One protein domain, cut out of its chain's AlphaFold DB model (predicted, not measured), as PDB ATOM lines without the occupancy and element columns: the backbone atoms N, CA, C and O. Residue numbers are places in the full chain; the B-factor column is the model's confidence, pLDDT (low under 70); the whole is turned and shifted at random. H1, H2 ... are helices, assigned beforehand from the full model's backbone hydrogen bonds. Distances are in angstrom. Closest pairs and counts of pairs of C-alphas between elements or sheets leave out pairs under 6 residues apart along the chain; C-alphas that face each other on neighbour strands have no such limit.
ATOM      1  N   GLU A   8      65.223  92.067 -47.250       97.06
ATOM      2  CA  GLU A   8      65.890  90.922 -47.868       97.06
ATOM      3  C   GLU A   8      66.815  90.226 -46.865       97.06
ATOM      4  O   GLU A   8      66.829  88.994 -46.794       97.06
ATOM      5  N   GLU A   9      67.529  90.998 -46.040       97.25
ATOM      6  CA  GLU A   9      68.308  90.465 -44.919       97.25
ATOM      7  C   GLU A   9      67.393  89.758 -43.910       97.25
ATOM      8  O   GLU A   9      67.611  88.588 -43.596       97.25
ATOM      9  N   TYR A  10      66.305  90.414 -43.487       96.81
ATOM     10  CA  TYR A  10      65.339  89.838 -42.553       96.81
ATOM     11  C   TYR A  10      64.738  88.537 -43.080       96.81
ATOM     12  O   TYR A  10      64.725  87.529 -42.371       96.81
ATOM     13  N   THR A  11      64.237  88.546 -44.320       97.56
ATOM     14  CA  THR A  11      63.589  87.371 -44.912       97.56
ATOM     15  C   THR A  11      64.578  86.215 -44.975       97.56
ATOM     16  O   THR A  11      64.277  85.122 -44.503       97.56
ATOM     17  N   ARG A  12      65.801  86.462 -45.457       96.62
ATOM     18  CA  ARG A  12      66.843  85.435 -45.549       96.62
ATOM     19  C   ARG A  12      67.239  84.880 -44.188       96.62
ATOM     20  O   ARG A  12      67.418  83.672 -44.061       96.62
ATOM     21  N   ASP A  13      67.370  85.729 -43.178       97.19
ATOM     22  CA  ASP A  13      67.724  85.289 -41.831       97.19
ATOM     23  C   ASP A  13      66.618  84.468 -41.174       97.19
ATOM     24  O   ASP A  13      66.920  83.508 -40.468       97.19
ATOM     25  N   LYS A  14      65.345  84.778 -41.442       96.38
ATOM     26  CA  LYS A  14      64.225  83.951 -40.976       96.38
ATOM     27  C   LYS A  14      64.147  82.607 -41.681       96.38
ATOM     28  O   LYS A  14      63.935  81.601 -41.014       96.38
ATOM     29  N   MET A  15      64.408  82.574 -42.983       97.75
ATOM     30  CA  MET A  15      64.424  81.335 -43.762       97.75
ATOM     31  C   MET A  15      65.477  80.339 -43.256       97.75
ATOM     32  O   MET A  15      65.215  79.144 -43.228       97.75
ATOM     33  N   LYS A  16      66.634  80.813 -42.767       97.44
ATOM     34  CA  LYS A  16      67.683  79.959 -42.168       97.44
ATOM     35  C   LYS A  16      67.245  79.222 -40.893       97.44
ATOM     36  O   LYS A  16      67.961  78.333 -40.446       97.44
ATOM     37  N   LEU A  17      66.141  79.633 -40.266       96.88
ATOM     38  CA  LEU A  17      65.633  79.023 -39.032       96.88
ATOM     39  C   LEU A  17      64.688  77.844 -39.296       96.88
ATOM     40  O   LEU A  17      64.289  77.174 -38.347       96.88
ATOM     41  N   LEU A  18      64.307  77.622 -40.554       96.69
ATOM     42  CA  LEU A  18      63.412  76.550 -40.970       96.69
ATOM     43  C   LEU A  18      64.217  75.347 -41.476       96.69
ATOM     44  O   LEU A  18      65.275  75.513 -42.078       96.69
ATOM     45  N   GLU A  19      63.707  74.143 -41.222       96.38
ATOM     46  CA  GLU A  19      64.364  72.887 -41.609       96.38
ATOM     47  C   GLU A  19      64.245  72.604 -43.117       96.38
ATOM     48  O   GLU A  19      65.228  72.213 -43.740       96.38
ATOM     49  N   ASP A  20      63.076  72.867 -43.707       96.56
ATOM     50  CA  ASP A  20      62.802  72.726 -45.145       96.56
ATOM     51  C   ASP A  20      61.902  73.885 -45.619       96.56
ATOM     52  O   ASP A  20      60.683  73.732 -45.716       96.56
ATOM     53  N   PRO A  21      62.466  75.096 -45.783       95.25
ATOM     54  CA  PRO A  21      61.678  76.275 -46.111       95.25
ATOM     55  C   PRO A  21      61.218  76.296 -47.570       95.25
ATOM     56  O   PRO A  21      61.983  75.971 -48.482       95.25
ATOM     57  N   ASP A  22      60.016  76.823 -47.804       97.00
ATOM     58  CA  ASP A  22      59.466  76.987 -49.147       97.00
ATOM     59  C   ASP A  22      59.273  78.458 -49.577       97.00
ATOM     60  O   ASP A  22      59.579  79.425 -48.871       97.00
ATOM     61  N   MET A  23      58.783  78.656 -50.804       96.56
ATOM     62  CA  MET A  23      58.505  80.000 -51.328       96.56
ATOM     63  C   MET A  23      57.337  80.700 -50.609       96.56
ATOM     64  O   MET A  23      57.246  81.929 -50.652       96.56
ATOM     65  N   GLY A  24      56.448  79.943 -49.965       97.62
ATOM     66  CA  GLY A  24      55.388  80.464 -49.109       97.62
ATOM     67  C   GLY A  24      55.956  81.089 -47.838       97.62
ATOM     68  O   GLY A  24      55.633  82.242 -47.545       97.62
ATOM     69  N   ASP A  25      56.869  80.403 -47.149       97.75
ATOM     70  CA  ASP A  25      57.579  80.935 -45.974       97.75
ATOM     71  C   ASP A  25      58.330  82.226 -46.311       97.75
ATOM     72  O   ASP A  25      58.240  83.231 -45.592       97.75
ATOM     73  N   TYR A  26      59.007  82.240 -47.464       97.75
ATOM     74  CA  TYR A  26      59.682  83.430 -47.974       97.75
ATOM     75  C   TYR A  26      58.709  84.602 -48.128       97.75
ATOM     76  O   TYR A  26      58.968  85.712 -47.653       97.75
ATOM     77  N   ALA A  27      57.568  84.359 -48.781       98.12
ATOM     78  CA  ALA A  27      56.552  85.377 -49.006       98.12
ATOM     79  C   ALA A  27      55.973  85.905 -47.684       98.12
ATOM     80  O   ALA A  27      55.777  87.117 -47.552       98.12
ATOM     81  N   VAL A  28      55.758  85.030 -46.696       98.19
ATOM     82  CA  VAL A  28      55.268  85.402 -45.363       98.19
ATOM     83  C   VAL A  28      56.271  86.299 -44.643       98.19
ATOM     84  O   VAL A  28      55.908  87.406 -44.235       98.19
ATOM     85  N   PHE A  29      57.537  85.891 -44.518       98.00
ATOM     86  CA  PHE A  29      58.536  86.709 -43.821       98.00
ATOM     87  C   PHE A  29      58.785  88.043 -44.524       98.00
ATOM     88  O   PHE A  29      58.882  89.081 -43.860       98.00
ATOM     89  N   ARG A  30      58.788  88.045 -45.859       98.12
ATOM     90  CA  ARG A  30      58.897  89.270 -46.647       98.12
ATOM     91  C   ARG A  30      57.718  90.210 -46.402       98.12
ATOM     92  O   ARG A  30      57.921  91.405 -46.181       98.12
ATOM     93  N   ALA A  31      56.492  89.686 -46.404       98.31
ATOM     94  CA  ALA A  31      55.293  90.468 -46.117       98.31
ATOM     95  C   ALA A  31      55.323  91.046 -44.694       98.31
ATOM     96  O   ALA A  31      55.025  92.225 -44.511       98.31
ATOM     97  N   MET A  32      55.748  90.266 -43.695       97.62
ATOM     98  CA  MET A  32      55.888  90.748 -42.317       97.62
ATOM     99  C   MET A  32      56.862  91.926 -42.204       97.62
ATOM    100  O   MET A  32      56.533  92.918 -41.554       97.62
ATOM    101  N   ALA A  33      58.031  91.854 -42.851       97.50
ATOM    102  CA  ALA A  33      58.999  92.954 -42.852       97.50
ATOM    103  C   ALA A  33      58.429  94.224 -43.502       97.50
ATOM    104  O   ALA A  33      58.602  95.325 -42.976       97.50
ATOM    105  N   ILE A  34      57.694  94.072 -44.609       97.88
ATOM    106  CA  ILE A  34      57.005  95.182 -45.279       97.88
ATOM    107  C   ILE A  34      55.977  95.823 -44.343       97.88
ATOM    108  O   ILE A  34      56.021  97.036 -44.134       97.88
ATOM    109  N   PHE A  35      55.088  95.029 -43.740       97.69
ATOM    110  CA  PHE A  35      54.057  95.547 -42.838       97.69
ATOM    111  C   PHE A  35      54.650  96.242 -41.611       97.69
ATOM    112  O   PHE A  35      54.177  97.310 -41.223       97.69
ATOM    113  N   ALA A  36      55.711  95.685 -41.028       96.88
ATOM    114  CA  ALA A  36      56.393  96.296 -39.894       96.88
ATOM    115  C   ALA A  36      57.018  97.655 -40.264       96.88
ATOM    116  O   ALA A  36      56.878  98.620 -39.512       96.88
ATOM    117  N   ASN A  37      57.634  97.772 -41.446       96.88
ATOM    118  CA  ASN A  37      58.152  99.048 -41.947       96.88
ATOM    119  C   ASN A  37      57.042 100.068 -42.223       96.88
ATOM    120  O   ASN A  37      57.198 101.242 -41.891       96.88
ATOM    121  N   MET A  38      55.912  99.638 -42.790       96.44
ATOM    122  CA  MET A  38      54.755 100.514 -43.001       96.44
ATOM    123  C   MET A  38      54.212 101.054 -41.675       96.44
ATOM    124  O   MET A  38      53.984 102.256 -41.553       96.44
ATOM    125  N   ALA A  39      54.054 100.188 -40.671       95.56
ATOM    126  CA  ALA A  39      53.598 100.586 -39.342       95.56
ATOM    127  C   ALA A  39      54.572 101.568 -38.670       95.56
ATOM    128  O   ALA A  39      54.140 102.569 -38.102       95.56
ATOM    129  N   TYR A  40      55.883 101.323 -38.781       94.38
ATOM    130  CA  TYR A  40      56.909 102.232 -38.271       94.38
ATOM    131  C   TYR A  40      56.824 103.620 -38.919       94.38
ATOM    132  O   TYR A  40      56.789 104.627 -38.212       94.38
ATOM    133  N   THR A  41      56.727 103.684 -40.249       94.69
ATOM    134  CA  THR A  41      56.601 104.956 -40.977       94.69
ATOM    135  C   THR A  41      55.323 105.703 -40.597       94.69
ATOM    136  O   THR A  41      55.392 106.890 -40.286       94.69
ATOM    137  N   ALA A  42      54.178 105.017 -40.528       94.94
ATOM    138  CA  ALA A  42      52.919 105.626 -40.096       94.94
ATOM    139  C   ALA A  42      53.010 106.185 -38.663       94.94
ATOM    140  O   ALA A  42      52.533 107.287 -38.390       94.94
ATOM    141  N   GLY A  43      53.674 105.463 -37.752       93.75
ATOM    142  CA  GLY A  43      53.939 105.932 -36.391       93.75
ATOM    143  C   GLY A  43      54.837 107.172 -36.347       93.75
ATOM    144  O   GLY A  43      54.552 108.109 -35.602       93.75
ATOM    145  N   LEU A  44      55.890 107.227 -37.174       93.25
ATOM    146  CA  LEU A  44      56.742 108.415 -37.295       93.25
ATOM    147  C   LEU A  44      55.966 109.633 -37.809       93.25
ATOM    148  O   LEU A  44      56.165 110.738 -37.307       93.25
ATOM    149  N   GLU A  45      55.100 109.451 -38.805       93.81
ATOM    150  CA  GLU A  45      54.265 110.527 -39.345       93.81
ATOM    151  C   GLU A  45      53.262 111.041 -38.309       93.81
ATOM    152  O   GLU A  45      53.153 112.255 -38.112       93.81
ATOM    153  N   ALA A  46      52.591 110.134 -37.593       92.56
ATOM    154  CA  ALA A  46      51.682 110.485 -36.508       92.56
ATOM    155  C   ALA A  46      52.406 111.266 -35.399       92.56
ATOM    156  O   ALA A  46      51.978 112.363 -35.041       92.56
ATOM    157  N   GLY A  47      53.559 110.774 -34.937       89.56
ATOM    158  CA  GLY A  47      54.356 111.449 -33.912       89.56
ATOM    159  C   GLY A  47      54.872 112.823 -34.354       89.56
ATOM    160  O   GLY A  47      54.864 113.769 -33.569       89.56
ATOM    161  N   ARG A  48      55.272 112.984 -35.626       91.56
ATOM    162  CA  ARG A  48      55.644 114.302 -36.179       91.56
ATOM    163  C   ARG A  48      54.468 115.273 -36.178       91.56
ATOM    164  O   ARG A  48      54.668 116.445 -35.866       91.56
ATOM    165  N   ARG A  49      53.266 114.802 -36.521       89.62
ATOM    166  CA  ARG A  49      52.049 115.619 -36.497       89.62
ATOM    167  C   ARG A  49      51.717 116.072 -35.078       89.62
ATOM    168  O   ARG A  49      51.510 117.261 -34.870       89.62
ATOM    169  N   GLU A  50      51.718 115.158 -34.111       85.88
ATOM    170  CA  GLU A  50      51.479 115.479 -32.698       85.88
ATOM    171  C   GLU A  50      52.515 116.470 -32.154       85.88
ATOM    172  O   GLU A  50      52.154 117.488 -31.570       85.88
ATOM    173  N   ALA A  51      53.803 116.240 -32.424       85.44
ATOM    174  CA  ALA A  51      54.872 117.143 -31.997       85.44
ATOM    175  C   ALA A  51      54.798 118.534 -32.654       85.44
ATOM    176  O   ALA A  51      55.280 119.505 -32.073       85.44
ATOM    177  N   GLY A  52      54.234 118.634 -33.862       81.19
ATOM    178  CA  GLY A  52      53.951 119.909 -34.523       81.19
ATOM    179  C   GLY A  52      52.834 120.682 -33.827       81.19
ATOM    180  O   GLY A  52      53.002 121.867 -33.570       81.19
ATOM    181  N   ILE A  53      51.751 119.995 -33.449       74.38
ATOM    182  CA  ILE A  53      50.622 120.584 -32.711       74.38
ATOM    183  C   ILE A  53      51.064 121.058 -31.319       74.38
ATOM    184  O   ILE A  53      50.675 122.133 -30.891       74.38
ATOM    185  N   CYS A  54      51.915 120.306 -30.613       64.38
ATOM    186  CA  CYS A  54      52.401 120.698 -29.282       64.38
ATOM    187  C   CYS A  54      53.344 121.916 -29.264       64.38
ATOM    188  O   CYS A  54      53.726 122.357 -28.180       64.38
ATOM    189  N   LYS A  55      53.793 122.413 -30.425       60.44
ATOM    190  CA  LYS A  55      54.639 123.614 -30.526       60.44
ATOM    191  C   LYS A  55      53.845 124.900 -30.779       60.44
ATOM    192  O   LYS A  55      54.461 125.966 -30.739       60.44
TER     193      LYS A  55
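What this domain is: This is residues 8 to 55 of the 56 residues of an uncharacterized protein of Clostridium sp. FS41 (UniProt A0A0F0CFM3). A short helix, H1, folds back through a loop onto the first part of one long helix, H2, whose far part, residues 34 to 53, sticks out with no other part beside it. The long helix makes the length of a rod that spans 53 by 15 by 12 A. The printed part has 48 residues, with two named helices in the order H1, H2 and no named strand; it is all helix and extended, with a radius of gyration of the C-alphas of 16.2 A.

Where its parts are: H1 is residues 8 to 15, 10.5 A from first to last C-alpha, beginning with C-alpha 8 at (65.890, 90.922, -47.868). H2 is residues 23 to 53, 45.3 A long between C-alpha 23 at (58.505, 80.000, -51.328) and C-alpha 53 at (50.622, 120.584, -32.711).

How they stand to each other: H2 touches H1 with residues 25 to 33 alone; their closest C-alphas, of Thr 11 and Phe 29, are 5.2 A apart. They run opposite ways at a steep tilt of 49 degrees. In H1 and H2 every O i to N i+4 pair is within hydrogen-bond range.

The domain as a whole: The two C-alphas farthest apart, of Asp 20 and Lys 55, are 53.6 A apart. The printed part has no cut, and the link from H1 to H2, seven residues, is short. Residues 16 to 22 and 34 to 55 stand free. Mean pLDDT of the printed part is 93.5; residues 54 to 55 are under 70.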